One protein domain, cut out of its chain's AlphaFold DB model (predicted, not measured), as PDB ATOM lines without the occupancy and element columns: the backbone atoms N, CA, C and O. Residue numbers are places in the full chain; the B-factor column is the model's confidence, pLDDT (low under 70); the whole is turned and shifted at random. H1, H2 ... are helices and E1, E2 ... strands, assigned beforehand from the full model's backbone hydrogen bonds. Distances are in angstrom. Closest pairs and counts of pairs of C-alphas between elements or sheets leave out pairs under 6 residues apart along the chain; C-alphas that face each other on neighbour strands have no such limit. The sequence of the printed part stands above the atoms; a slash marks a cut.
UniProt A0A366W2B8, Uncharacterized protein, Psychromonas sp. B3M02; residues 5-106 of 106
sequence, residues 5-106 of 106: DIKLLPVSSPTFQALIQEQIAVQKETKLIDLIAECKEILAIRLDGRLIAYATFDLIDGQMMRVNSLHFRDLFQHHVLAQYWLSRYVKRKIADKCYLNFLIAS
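Overview. This is residues 5 to 106 of the 106 residues of an uncharacterized protein of Psychromonas sp. B3M02 (UniProt A0A366W2B8). A strongly twisted sheet of four antiparallel strands runs between two helices, H4 along one face and H1 across the opposite face. H5 covers part of the sheet by E1, H2 follows H1 off the sheet, and short H3 only grazes it. The printed part has 102 residues, with named elements in the order E1 H1 H2 E2 E3 E4 H3 H4 H5; the class is mixed and the sheet's order E1 - E2 - E3 - E4. The whole is compact and rounded, 35 by 30 by 22 A, with a radius of gyration of the C-alphas of 13.2 A.

Arrangement. Start at edge strand E1, residues 5 to 10, where N 7 is 3.0 A from O 44 of E2, residues 41 to 47. E2, E3, residues 50 to 60, and E4, residues 64 to 72, form a meander, each strand the antiparallel neighbour of the one before, in two hairpins; N 43 and O 55 are 2.9 A apart, as are N 58 and O 66. H4, residues 80 to 95, is on the sheet at a height of 9.1 A; the closest C-alphas of H4 and E4, Ile 94 and Met 65, are 7.0 A apart. On the opposite face H1, residues 14 to 27, has a height of 10.4 A and runs across, at 90 degrees to E3 on the local plane. Its residues 20 to 24 only just touch H2, residues 31 to 37, with 3 pairs of C-alphas within 8 A, the closest Ile 24 and Leu 32, 7.1 A; this helical hairpin has a shallow tilt of 20 degrees. Look at H5, residues 99 to 105: its closest C-alpha to E1 is Phe 102, 6.2 A from Leu 8. H3, residues 74 to 77, only just touches H4, only at the corner, Phe 76 to Gln 83, C-alphas 6.8 A apart. Every O i to N i+4 pair is within hydrogen-bond range in H1, H2 and H4, 2 of 3 in H5; H3 is too short for one.

Along the chain. Find E1's start at C-alpha 5 (80.937, 188.162, 154.244) and H5's end at C-alpha 105 (90.466, 186.092, 150.336). From first to last C-alpha, E3 measures 29.0 A, E4 23.0 A, H4 22.5 A and H1 20.0 A.

Size, cuts and confidence. The farthest C-alphas, Lys 28 and Asp 96, are 35.7 A apart. The printed part has no cut, and its links between named elements are tight. Residues 26 to 38, 74 to 77 and 106 have pLDDT under 70.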
ATOM      1  N   ASP A   5      79.692 188.769 154.700       88.38
ATOM      2  CA  ASP A   5      80.937 188.162 154.244       88.38
ATOM      3  C   ASP A   5      80.834 186.633 154.235       88.38
ATOM      4  O   ASP A   5      80.122 186.021 155.033       88.38
ATOM      5  N   ILE A   6      81.496 186.025 153.251       89.12
ATOM      6  CA  ILE A   6      81.556 184.576 153.064       89.12
ATOM      7  C   ILE A   6      83.031 184.223 152.925       89.12
ATOM      8  O   ILE A   6      83.687 184.728 152.009       89.12
ATOM      9  N   LYS A   7      83.544 183.383 153.822       90.44
ATOM     10  CA  LYS A   7      84.955 182.984 153.864       90.44
ATOM     11  C   LYS A   7      85.105 181.480 154.029       90.44
ATOM     12  O   LYS A   7      84.249 180.848 154.648       90.44
ATOM     13  N   LEU A   8      86.207 180.929 153.525       89.88
ATOM     14  CA  LEU A   8      86.591 179.564 153.870       89.88
ATOM     15  C   LEU A   8      87.071 179.534 155.311       89.88
ATOM     16  O   LEU A   8      87.854 180.385 155.743       89.88
ATOM     17  N   LEU A   9      86.581 178.546 156.042       88.12
ATOM     18  CA  LEU A   9      86.973 178.293 157.408       88.12
ATOM     19  C   LEU A   9      87.375 176.815 157.530       88.12
ATOM     20  O   LEU A   9      86.582 175.945 157.164       88.12
ATOM     21  N   PRO A  10      88.579 176.511 158.042       86.38
ATOM     22  CA  PRO A  10      88.979 175.136 158.293       86.38
ATOM     23  C   PRO A  10      88.055 174.495 159.317       86.38
ATOM     24  O   PRO A  10      87.682 175.135 160.313       86.38
ATOM     25  N   VAL A  11      87.754 173.209 159.134       80.56
ATOM     26  CA  VAL A  11      86.961 172.479 160.131       80.56
ATOM     27  C   VAL A  11      87.684 172.357 161.472       80.56
ATOM     28  O   VAL A  11      87.058 172.256 162.520       80.56
ATOM     29  N   SER A  12      89.012 172.444 161.476       80.19
ATOM     30  CA  SER A  12      89.823 172.488 162.694       80.19
ATOM     31  C   SER A  12      89.754 173.827 163.434       80.19
ATOM     32  O   SER A  12      90.280 173.934 164.541       80.19
ATOM     33  N   SER A  13      89.137 174.866 162.859       83.31
ATOM     34  CA  SER A  13      89.113 176.177 163.508       83.31
ATOM     35  C   SER A  13      88.282 176.146 164.801       83.31
ATOM     36  O   SER A  13      87.186 175.574 164.815       83.31
ATOM     37  N   PRO A  14      88.728 176.827 165.876       80.50
ATOM     38  CA  PRO A  14      87.983 176.881 167.135       80.50
ATOM     39  C   PRO A  14      86.561 177.423 166.959       80.50
ATOM     40  O   PRO A  14      85.621 176.952 167.591       80.50
ATOM     41  N   THR A  15      86.394 178.398 166.060       78.94
ATOM     42  CA  THR A  15      85.094 178.995 165.746       78.94
ATOM     43  C   THR A  15      84.131 177.975 165.149       78.94
ATOM     44  O   THR A  15      82.961 177.961 165.515       78.94
ATOM     45  N   PHE A  16      84.603 177.118 164.244       78.56
ATOM     46  CA  PHE A  16      83.756 176.095 163.645       78.56
ATOM     47  C   PHE A  16      83.480 174.933 164.599       78.56
ATOM     48  O   PHE A  16      82.346 174.475 164.689       78.56
ATOM     49  N   GLN A  17      84.482 174.509 165.369       79.44
ATOM     50  CA  GLN A  17      84.302 173.492 166.404       79.44
ATOM     51  C   GLN A  17      83.239 173.919 167.426       79.44
ATOM     52  O   GLN A  17      82.349 173.136 167.745       79.44
ATOM     53  N   ALA A  18      83.254 175.183 167.861       79.56
ATOM     54  CA  ALA A  18      82.216 175.725 168.736       79.56
ATOM     55  C   ALA A  18      80.818 175.697 168.087       79.56
ATOM     56  O   ALA A  18      79.858 175.298 168.739       79.56
ATOM     57  N   LEU A  19      80.697 176.053 166.802       76.25
ATOM     58  CA  LEU A  19      79.419 175.979 166.077       76.25
ATOM     59  C   LEU A  19      78.864 174.556 165.983       76.25
ATOM     60  O   LEU A  19      77.661 174.362 166.144       76.25
ATOM     61  N   ILE A  20      79.723 173.576 165.691       74.94
ATOM     62  CA  ILE A  20      79.317 172.168 165.623       74.94
ATOM     63  C   ILE A  20      78.763 171.736 166.978       74.94
ATOM     64  O   ILE A  20      77.690 171.142 167.037       74.94
ATOM     65  N   GLN A  21      79.464 172.064 168.063       75.62
ATOM     66  CA  GLN A  21      79.027 171.713 169.414       75.62
ATOM     67  C   GLN A  21      77.692 172.380 169.775       75.62
ATOM     68  O   GLN A  21      76.814 171.713 170.321       75.62
ATOM     69  N   GLU A  22      77.498 173.655 169.411       74.94
ATOM     70  CA  GLU A  22      76.208 174.344 169.567       74.94
ATOM     71  C   GLU A  22      75.086 173.604 168.823       74.94
ATOM     72  O   GLU A  22      74.035 173.329 169.398       74.94
ATOM     73  N   GLN A  23      75.306 173.212 167.568       71.31
ATOM     74  CA  GLN A  23      74.272 172.523 166.796       71.31
ATOM     75  C   GLN A  23      73.998 171.093 167.240       71.31
ATOM     76  O   GLN A  23      72.840 170.684 167.224       71.31
ATOM     77  N   ILE A  24      75.013 170.342 167.665       73.31
ATOM     78  CA  ILE A  24      74.813 169.012 168.254       73.31
ATOM     79  C   ILE A  24      73.942 169.131 169.507       73.31
ATOM     80  O   ILE A  24      73.002 168.352 169.680       73.31
ATOM     81  N   ALA A  25      74.212 170.125 170.359       72.25
ATOM     82  CA  ALA A  25      73.445 170.356 171.578       72.25
ATOM     83  C   ALA A  25      71.974 170.706 171.290       72.25
ATOM     84  O   ALA A  25      71.082 170.245 172.005       72.25
ATOM     85  N   VAL A  26      71.716 171.482 170.234       68.06
ATOM     86  CA  VAL A  26      70.367 171.937 169.857       68.06
ATOM     87  C   VAL A  26      69.585 170.860 169.105       68.06
ATOM     88  O   VAL A  26      68.408 170.639 169.387       68.06
ATOM     89  N   GLN A  27      70.220 170.179 168.151       63.47
ATOM     90  CA  GLN A  27      69.539 169.253 167.242       63.47
ATOM     91  C   GLN A  27      69.531 167.808 167.752       63.47
ATOM     92  O   GLN A  27      68.768 167.003 167.232       63.47
ATOM     93  N   LYS A  28      70.327 167.457 168.780       60.12
ATOM     94  CA  LYS A  28      70.507 166.070 169.270       60.12
ATOM     95  C   LYS A  28      70.827 165.065 168.150       60.12
ATOM     96  O   LYS A  28      70.568 163.872 168.287       60.12
ATOM     97  N   GLU A  29      71.379 165.535 167.034       55.59
ATOM     98  CA  GLU A  29      71.629 164.720 165.852       55.59
ATOM     99  C   GLU A  29      73.116 164.385 165.740       55.59
ATOM    100  O   GLU A  29      73.943 165.196 165.332       55.59
ATOM    101  N   THR A  30      73.446 163.132 166.054       53.88
ATOM    102  CA  THR A  30      74.783 162.531 165.907       53.88
ATOM    103  C   THR A  30      75.303 162.583 164.462       53.88
ATOM    104  O   THR A  30      76.508 162.579 164.237       53.88
ATOM    105  N   LYS A  31      74.399 162.709 163.478       58.97
ATOM    106  CA  LYS A  31      74.701 162.706 162.036       58.97
ATOM    107  C   LYS A  31      75.511 163.910 161.559       58.97
ATOM    108  O   LYS A  31      76.103 163.843 160.487       58.97
ATOM    109  N   LEU A  32      75.532 165.012 162.315       61.91
ATOM    110  CA  LEU A  32      76.277 166.211 161.928       61.91
ATOM    111  C   LEU A  32      77.794 165.966 161.961       61.91
ATOM    112  O   LEU A  32      78.513 166.480 161.111       61.91
ATOM    113  N   ILE A  33      78.274 165.147 162.903       64.75
ATOM    114  CA  ILE A  33      79.689 164.759 162.985       64.75
ATOM    115  C   ILE A  33      80.083 163.966 161.737       64.75
ATOM    116  O   ILE A  33      81.094 164.278 161.113       64.75
ATOM    117  N   ASP A  34      79.247 163.010 161.329       63.59
ATOM    118  CA  ASP A  34      79.493 162.173 160.152       63.59
ATOM    119  C   ASP A  34      79.472 162.992 158.850       63.59
ATOM    120  O   ASP A  34      80.320 162.803 157.982       63.59
ATOM    121  N   LEU A  35      78.556 163.961 158.735       60.06
ATOM    122  CA  LEU A  35      78.430 164.854 157.571       60.06
ATOM    123  C   LEU A  35      79.643 165.769 157.363       60.06
ATOM    124  O   LEU A  35      79.900 166.214 156.247       60.06
ATOM    125  N   ILE A  36      80.361 166.085 158.440       66.31
ATOM    126  CA  ILE A  36      81.478 167.032 158.416       66.31
ATOM    127  C   ILE A  36      82.828 166.303 158.467       66.31
ATOM    128  O   ILE A  36      83.837 166.886 158.082       66.31
ATOM    129  N   ALA A  37      82.869 165.029 158.872       64.00
ATOM    130  CA  ALA A  37      84.096 164.235 158.968       64.00
ATOM    131  C   ALA A  37      84.900 164.184 157.654       64.00
ATOM    132  O   ALA A  37      86.129 164.130 157.684       64.00
ATOM    133  N   GLU A  38      84.222 164.252 156.507       65.19
ATOM    134  CA  GLU A  38      84.858 164.255 155.184       65.19
ATOM    135  C   GLU A  38      85.182 165.671 154.662       65.19
ATOM    136  O   GLU A  38      85.950 165.833 153.710       65.19
ATOM    137  N   CYS A  39      84.658 166.721 155.303       71.25
ATOM    138  CA  CYS A  39      84.902 168.108 154.918       71.25
ATOM    139  C   CYS A  39      86.204 168.625 155.549       71.25
ATOM    140  O   CYS A  39      86.345 168.658 156.767       71.25
ATOM    141  N   LYS A  40      87.150 169.116 154.739       79.88
ATOM    142  CA  LYS A  40      88.346 169.824 155.253       79.88
ATOM    143  C   LYS A  40      88.066 171.289 155.581       79.88
ATOM    144  O   LYS A  40      88.690 171.877 156.467       79.88
ATOM    145  N   GLU A  41      87.118 171.879 154.866       85.88
ATOM    146  CA  GLU A  41      86.768 173.288 154.957       85.88
ATOM    147  C   GLU A  41      85.270 173.476 154.751       85.88
ATOM    148  O   GLU A  41      84.595 172.654 154.134       85.88
ATOM    149  N   ILE A  42      84.766 174.594 155.255       88.50
ATOM    150  CA  ILE A  42      83.380 175.024 155.100       88.50
ATOM    151  C   ILE A  42      83.330 176.499 154.713       88.50
ATOM    152  O   ILE A  42      84.277 177.257 154.927       88.50
ATOM    153  N   LEU A  43      82.193 176.931 154.178       90.12
ATOM    154  CA  LEU A  43      81.919 178.340 153.934       90.12
ATOM    155  C   LEU A  43      81.250 178.953 155.164       90.12
ATOM    156  O   LEU A  43      80.075 178.707 155.430       90.12
ATOM    157  N   ALA A  44      81.988 179.770 155.905       90.00
ATOM    158  CA  ALA A  44      81.461 180.556 157.012       90.00
ATOM    159  C   ALA A  44      80.770 181.816 156.479       90.00
ATOM    160  O   ALA A  44      81.370 182.581 155.725       90.00
ATOM    161  N   ILE A  45      79.520 182.045 156.889       89.94
ATOM    162  CA  ILE A  45      78.703 183.180 156.451       89.94
ATOM    163  C   ILE A  45      78.460 184.086 157.649       89.94
ATOM    164  O   ILE A  45      77.798 183.710 158.625       89.94
ATOM    165  N   ARG A  46      78.997 185.297 157.573       88.25
ATOM    166  CA  ARG A  46      78.947 186.266 158.658       88.25
ATOM    167  C   ARG A  46      78.169 187.499 158.236       88.25
ATOM    168  O   ARG A  46      78.183 187.894 157.076       88.25
ATOM    169  N   LEU A  47      77.471 188.091 159.193       86.00
ATOM    170  CA  LEU A  47      76.796 189.372 159.064       86.00
ATOM    171  C   LEU A  47      77.382 190.300 160.120       86.00
ATOM    172  O   LEU A  47      77.298 190.000 161.312       86.00
ATOM    173  N   ASP A  48      77.990 191.400 159.681       85.19
ATOM    174  CA  ASP A  48      78.685 192.345 160.564       85.19
ATOM    175  C   ASP A  48      79.718 191.633 161.468       85.19
ATOM    176  O   ASP A  48      79.777 191.843 162.680       85.19
ATOM    177  N   GLY A  49      80.486 190.702 160.884       82.31
ATOM    178  CA  GLY A  49      81.502 189.902 161.578       82.31
ATOM    179  C   GLY A  49      80.956 188.778 162.471       82.31
ATOM    180  O   GLY A  49      81.730 187.948 162.948       82.31
ATOM    181  N   ARG A  50      79.636 188.690 162.676       84.31
ATOM    182  CA  ARG A  50      79.006 187.621 163.462       84.31
ATOM    183  C   ARG A  50      78.638 186.449 162.574       84.31
ATOM    184  O   ARG A  50      77.956 186.624 161.574       84.31
ATOM    185  N   LEU A  51      79.038 185.249 162.969       84.00
ATOM    186  CA  LEU A  51      78.712 184.015 162.261       84.00
ATOM    187  C   LEU A  51      77.222 183.689 162.414       84.00
ATOM    188  O   LEU A  51      76.747 183.461 163.529       84.00
ATOM    189  N   ILE A  52      76.497 183.726 161.294       85.44
ATOM    190  CA  ILE A  52      75.040 183.532 161.248       85.44
ATOM    191  C   ILE A  52      74.639 182.211 160.588       85.44
ATOM    192  O   ILE A  52      73.570 181.676 160.883       85.44
ATOM    193  N   ALA A  53      75.486 181.687 159.704       86.81
ATOM    194  CA  ALA A  53      75.282 180.417 159.027       86.81
ATOM    195  C   ALA A  53      76.619 179.842 158.554       86.81
ATOM    196  O   ALA A  53      77.625 180.551 158.470       86.81
ATOM    197  N   TYR A  54      76.618 178.570 158.188       87.81
ATOM    198  CA  TYR A  54      77.716 177.961 157.458       87.81
ATOM    199  C   TYR A  54      77.196 177.000 156.392       87.81
ATOM    200  O   TYR A  54      76.074 176.506 156.487       87.81
ATOM    201  N   ALA A  55      77.999 176.753 155.364       87.94
ATOM    202  CA  ALA A  55      77.648 175.848 154.282       87.94
ATOM    203  C   ALA A  55      78.741 174.811 154.031       87.94
ATOM    204  O   ALA A  55      79.931 175.134 154.038       87.94
ATOM    205  N   THR A  56      78.311 173.581 153.771       86.62
ATOM    206  CA  THR A  56      79.157 172.539 153.185       86.62
ATOM    207  C   THR A  56      79.152 172.700 151.668       86.62
ATOM    208  O   THR A  56      78.203 173.245 151.083       86.62
ATOM    209  N   PHE A  57      80.220 172.261 151.014       86.94
ATOM    210  CA  PHE A  57      80.337 172.366 149.569       86.94
ATOM    211  C   PHE A  57      81.180 171.236 148.991       86.94
ATOM    212  O   PHE A  57      82.096 170.751 149.649       86.94
ATOM    213  N   ASP A  58      80.912 170.917 147.730       86.19
ATOM    214  CA  ASP A  58      81.772 170.087 146.895       86.19
ATOM    215  C   ASP A  58      82.510 170.941 145.868       86.19
ATOM    216  O   ASP A  58      82.070 172.037 145.499       86.19
ATOM    217  N   LEU A  59      83.619 170.404 145.368       85.81
ATOM    218  CA  LEU A  59      84.344 170.958 144.232       85.81
ATOM    219  C   LEU A  59      84.041 170.142 142.977       85.81
ATOM    220  O   LEU A  59      84.415 168.976 142.875       85.81
ATOM    221  N   ILE A  60      83.404 170.778 142.000       83.69
ATOM    222  CA  ILE A  60      83.254 170.259 140.642       83.69
ATOM    223  C   ILE A  60      84.531 170.615 139.875       83.69
ATOM    224  O   ILE A  60      84.985 171.764 139.911       83.69
ATOM    225  N   ASP A  61      85.144 169.614 139.244       83.50
ATOM    226  CA  ASP A  61      86.412 169.731 138.508       83.50
ATOM    227  C   ASP A  61      87.554 170.359 139.333       83.50
ATOM    228  O   ASP A  61      88.466 170.996 138.807       83.50
ATOM    229  N   GLY A  62      87.487 170.225 140.664       79.94
ATOM    230  CA  GLY A  62      88.470 170.780 141.599       79.94
ATOM    231  C   GLY A  62      88.469 172.310 141.724       79.94
ATOM    232  O   GLY A  62      89.314 172.848 142.436       79.94
ATOM    233  N   GLN A  63      87.553 173.024 141.060       82.38
ATOM    234  CA  GLN A  63      87.566 174.495 141.019       82.38
ATOM    235  C   GLN A  63      86.211 175.138 141.308       82.38
ATOM    236  O   GLN A  63      86.153 176.178 141.965       82.38
ATOM    237  N   MET A  64      85.125 174.555 140.811       84.50
ATOM    238  CA  MET A  64      83.790 175.139 140.901       84.50
ATOM    239  C   MET A  64      83.120 174.693 142.197       84.50
ATOM    240  O   MET A  64      82.940 173.501 142.426       84.50
ATOM    241  N   MET A  65      82.732 175.638 143.052       86.06
ATOM    242  CA  MET A  65      82.103 175.307 144.332       86.06
ATOM    243  C   MET A  65      80.604 175.061 144.162       86.06
ATOM    244  O   MET A  65      79.869 175.927 143.682       86.06
ATOM    245  N   ARG A  66      80.120 173.917 144.645       85.44
ATOM    246  CA  ARG A  66      78.694 173.606 144.753       85.44
ATOM    247  C   ARG A  66      78.303 173.511 146.219       85.44
ATOM    248  O   ARG A  66      78.759 172.621 146.917       85.44
ATOM    249  N   VAL A  67      77.426 174.400 146.679       86.44
ATOM    250  CA  VAL A  67      76.878 174.329 148.044       86.44
ATOM    251  C   VAL A  67      75.921 173.146 148.168       86.44
ATOM    252  O   VAL A  67      74.937 173.081 147.425       86.44
ATOM    253  N   ASN A  68      76.179 172.270 149.141       82.62
ATOM    254  CA  ASN A  68      75.372 171.079 149.411       82.62
ATOM    255  C   ASN A  68      74.275 171.375 150.428       82.62
ATOM    256  O   ASN A  68      73.087 171.237 150.132       82.62
ATOM    257  N   SER A  69      74.668 171.852 151.606       81.25
ATOM    258  CA  SER A  69      73.754 172.220 152.682       81.25
ATOM    259  C   SER A  69      74.110 173.585 153.260       81.25
ATOM    260  O   SER A  69      75.268 174.001 153.269       81.25
ATOM    261  N   LEU A  70      73.086 174.297 153.735       86.56
ATOM    262  CA  LEU A  70      73.225 175.567 154.441       86.56
ATOM    263  C   LEU A  70      72.625 175.413 155.836       86.56
ATOM    264  O   LEU A  70      71.438 175.130 155.987       86.56
ATOM    265  N   HIS A  71      73.461 175.618 156.840       83.75
ATOM    266  CA  HIS A  71      73.155 175.423 158.242       83.75
ATOM    267  C   HIS A  71      73.076 176.780 158.931       83.75
ATOM    268  O   HIS A  71      74.044 177.540 158.959       83.75
ATOM    269  N   PHE A  72      71.906 177.097 159.471       82.62
ATOM    270  CA  PHE A  72      71.658 178.356 160.164       82.62
ATOM    271  C   PHE A  72      71.872 178.187 161.662       82.62
ATOM    272  O   PHE A  72      71.555 177.139 162.223       82.62
ATOM    273  N   ARG A  73      72.380 179.237 162.306       80.25
ATOM    274  CA  ARG A  73      72.411 179.321 163.768       80.25
ATOM    275  C   ARG A  73      71.005 179.616 164.299       80.25
ATOM    276  O   ARG A  73      70.224 180.265 163.600       80.25
ATOM    277  N   ASP A  74      70.708 179.214 165.531       69.56
ATOM    278  CA  ASP A  74      69.378 179.294 166.169       69.56
ATOM    279  C   ASP A  74      68.677 180.648 166.015       69.56
ATOM    280  O   ASP A  74      67.485 180.705 165.716       69.56
ATOM    281  N   LEU A  75      69.438 181.748 166.097       69.06
ATOM    282  CA  LEU A  75      68.968 183.122 165.857       69.06
ATOM    283  C   LEU A  75      68.211 183.303 164.529       69.06
ATOM    284  O   LEU A  75      67.399 184.214 164.410       69.06
ATOM    285  N   PHE A  76      68.472 182.457 163.531       67.94
ATOM    286  CA  PHE A  76      67.819 182.454 162.225       67.94
ATOM    287  C   PHE A  76      66.992 181.192 161.958       67.94
ATOM    288  O   PHE A  76      66.273 181.150 160.957       67.94
ATOM    289  N   GLN A  77      67.042 180.176 162.824       65.00
ATOM    290  CA  GLN A  77      66.445 178.860 162.570       65.00
ATOM    291  C   GLN A  77      64.904 178.888 162.501       65.00
ATOM    292  O   GLN A  77      64.306 178.054 161.824       65.00
ATOM    293  N   HIS A  78      64.257 179.904 163.080       70.50
ATOM    294  CA  HIS A  78      62.800 180.103 162.997       70.50
ATOM    295  C   HIS A  78      62.368 181.226 162.040       70.50
ATOM    296  O   HIS A  78      61.183 181.534 161.924       70.50
ATOM    297  N   HIS A  79      63.307 181.825 161.304       81.00
ATOM    298  CA  HIS A  79      63.024 182.899 160.353       81.00
ATOM    299  C   HIS A  79      63.071 182.393 158.908       81.00
ATOM    300  O   HIS A  79      64.023 182.656 158.177       81.00
ATOM    301  N   VAL A  80      62.006 181.715 158.467       83.38
ATOM    302  CA  VAL A  80      61.896 181.102 157.125       83.38
ATOM    303  C   VAL A  80      62.231 182.081 155.993       83.38
ATOM    304  O   VAL A  80      62.993 181.751 155.086       83.38
ATOM    305  N   LEU A  81      61.729 183.319 156.059       82.31
ATOM    306  CA  LEU A  81      62.046 184.348 155.062       82.31
ATOM    307  C   LEU A  81      63.531 184.725 155.073       82.31
ATOM    308  O   LEU A  81      64.132 184.874 154.012       82.31
ATOM    309  N   ALA A  82      64.141 184.852 156.252       81.38
ATOM    310  CA  ALA A  82      65.559 185.176 156.358       81.38
ATOM    311  C   ALA A  82      66.431 184.031 155.823       81.38
ATOM    312  O   ALA A  82      67.381 184.283 155.083       81.38
ATOM    313  N   GLN A  83      66.063 182.780 156.114       85.25
ATOM    314  CA  GLN A  83      66.732 181.603 155.559       85.25
ATOM    315  C   GLN A  83      66.633 181.564 154.036       85.25
ATOM    316  O   GLN A  83      67.633 181.369 153.339       85.25
ATOM    317  N   TYR A  84      65.438 181.823 153.507       87.75
ATOM    318  CA  TYR A  84      65.197 181.882 152.075       87.75
ATOM    319  C   TYR A  84      66.073 182.938 151.392       87.75
ATOM    320  O   TYR A  84      66.808 182.629 150.451       87.75
ATOM    321  N   TRP A  85      66.051 184.174 151.894       87.88
ATOM    322  CA  TRP A  85      66.841 185.270 151.340       87.88
ATOM    323  C   TRP A  85      68.344 185.014 151.435       87.88
ATOM    324  O   TRP A  85      69.053 185.212 150.445       87.88
ATOM    325  N   LEU A  86      68.830 184.525 152.579       86.94
ATOM    326  CA  LEU A  86      70.251 184.237 152.754       86.94
ATOM    327  C   LEU A  86      70.706 183.111 151.824       86.94
ATOM    328  O   LEU A  86      71.739 183.245 151.178       86.94
ATOM    329  N   SER A  87      69.915 182.045 151.675       87.62
ATOM    330  CA  SER A  87      70.258 180.938 150.775       87.62
ATOM    331  C   SER A  87      70.403 181.397 149.318       87.62
ATOM    332  O   SER A  87      71.375 181.049 148.645       87.62
ATOM    333  N   ARG A  88      69.484 182.249 148.840       89.12
ATOM    334  CA  ARG A  88      69.542 182.873 147.507       89.12
ATOM    335  C   ARG A  88      70.777 183.763 147.366       89.12
ATOM    336  O   ARG A  88      71.445 183.719 146.335       89.12
ATOM    337  N   TYR A  89      71.063 184.577 148.380       88.56
ATOM    338  CA  TYR A  89      72.204 185.488 148.383       88.56
ATOM    339  C   TYR A  89      73.536 184.731 148.321       88.56
ATOM    340  O   TYR A  89      74.372 185.034 147.472       88.56
ATOM    341  N   VAL A  90      73.702 183.709 149.165       87.31
ATOM    342  CA  VAL A  90      74.902 182.862 149.221       87.31
ATOM    343  C   VAL A  90      75.130 182.170 147.881       87.31
ATOM    344  O   VAL A  90      76.214 182.292 147.317       87.31
ATOM    345  N   LYS A  91      74.093 181.540 147.308       87.31
ATOM    346  CA  LYS A  91      74.185 180.904 145.983       87.31
ATOM    347  C   LYS A  91      74.650 181.882 144.905       87.31
ATOM    348  O   LYS A  91      75.561 181.560 144.154       87.31
ATOM    349  N   ARG A  92      74.086 183.094 144.863       87.06
ATOM    350  CA  ARG A  92      74.503 184.134 143.906       87.06
ATOM    351  C   ARG A  92      75.945 184.587 144.116       87.06
ATOM    352  O   ARG A  92      76.646 184.829 143.149       87.06
ATOM    353  N   LYS A  93      76.398 184.710 145.366       85.12
ATOM    354  CA  LYS A  93      77.775 185.130 145.673       85.12
ATOM    355  C   LYS A  93      78.830 184.086 145.318       85.12
ATOM    356  O   LYS A  93      79.985 184.468 145.150       85.12
ATOM    357  N   ILE A  94      78.441 182.815 145.246       84.69
ATOM    358  CA  ILE A  94      79.326 181.697 144.909       84.69
ATOM    359  C   ILE A  94      79.267 181.367 143.415       84.69
ATOM    360  O   ILE A  94      80.284 180.969 142.871       84.69
ATOM    361  N   ALA A  95      78.122 181.574 142.750       81.62
ATOM    362  CA  ALA A  95      77.898 181.184 141.353       81.62
ATOM    363  C   ALA A  95      78.993 181.653 140.377       81.62
ATOM    364  O   ALA A  95      79.344 180.910 139.468       81.62
ATOM    365  N   ASP A  96      79.560 182.840 140.613       75.56
ATOM    366  CA  ASP A  96      80.577 183.442 139.743       75.56
ATOM    367  C   ASP A  96      82.001 183.363 140.330       75.56
ATOM    368  O   ASP A  96      82.903 184.074 139.885       75.56
ATOM    369  N   LYS A  97      82.215 182.559 141.379       80.88
ATOM    370  CA  LYS A  97      83.505 182.439 142.070       80.88
ATOM    371  C   LYS A  97      84.007 181.004 142.047       80.88
ATOM    372  O   LYS A  97      83.295 180.079 142.432       80.88
ATOM    373  N   CYS A  98      85.273 180.831 141.686       82.25
ATOM    374  CA  CYS A  98      85.965 179.570 141.891       82.25
ATOM    375  C   CYS A  98      86.501 179.482 143.325       82.25
ATOM    376  O   CYS A  98      86.673 180.482 144.026       82.25
ATOM    377  N   TYR A  99      86.795 178.264 143.761       82.12
ATOM    378  CA  TYR A  99      87.365 177.972 145.074       82.12
ATOM    379  C   TYR A  99      88.631 178.792 145.371       82.12
ATOM    380  O   TYR A  99      88.792 179.320 146.472       82.12
ATOM    381  N   LEU A 100      89.472 179.019 144.357       82.25
ATOM    382  CA  LEU A 100      90.679 179.838 144.477       82.25
ATOM    383  C   LEU A 100      90.373 181.289 144.889       82.25
ATOM    384  O   LEU A 100      91.130 181.876 145.662       82.25
ATOM    385  N   ASN A 101      89.250 181.866 144.438       85.94
ATOM    386  CA  ASN A 101      88.844 183.207 144.870       85.94
ATOM    387  C   ASN A 101      88.629 183.277 146.386       85.94
ATOM    388  O   ASN A 101      88.835 184.336 146.976       85.94
ATOM    389  N   PHE A 102      88.190 182.182 147.005       82.44
ATOM    390  CA  PHE A 102      87.982 182.125 148.445       82.44
ATOM    391  C   PHE A 102      89.277 181.831 149.200       82.44
ATOM    392  O   PHE A 102      89.494 182.452 150.233       82.44
ATOM    393  N   LEU A 103      90.159 180.979 148.668       81.19
ATOM    394  CA  LEU A 103      91.474 180.723 149.269       81.19
ATOM    395  C   LEU A 103      92.314 182.000 149.396       81.19
ATOM    396  O   LEU A 103      92.919 182.236 150.433       81.19
ATOM    397  N   ILE A 104      92.323 182.845 148.360       80.19
ATOM    398  CA  ILE A 104      93.097 184.099 148.351       80.19
ATOM    399  C   ILE A 104      92.502 185.146 149.310       80.19
ATOM    400  O   ILE A 104      93.216 186.008 149.815       80.19
ATOM    401  N   ALA A 105      91.189 185.102 149.536       75.56
ATOM    402  CA  ALA A 105      90.466 186.092 150.336       75.56
ATOM    403  C   ALA A 105      90.321 185.716 151.824       75.56
ATOM    404  O   ALA A 105      89.788 186.519 152.609       75.56
ATOM    405  N   SER A 106      90.713 184.495 152.200       63.22
ATOM    406  CA  SER A 106      90.538 183.963 153.553       63.22
ATOM    407  C   SER A 106      91.559 184.524 154.527       63.22
ATOM    408  O   SER A 106      92.773 184.371 154.292       63.22
TER     409      SER A 106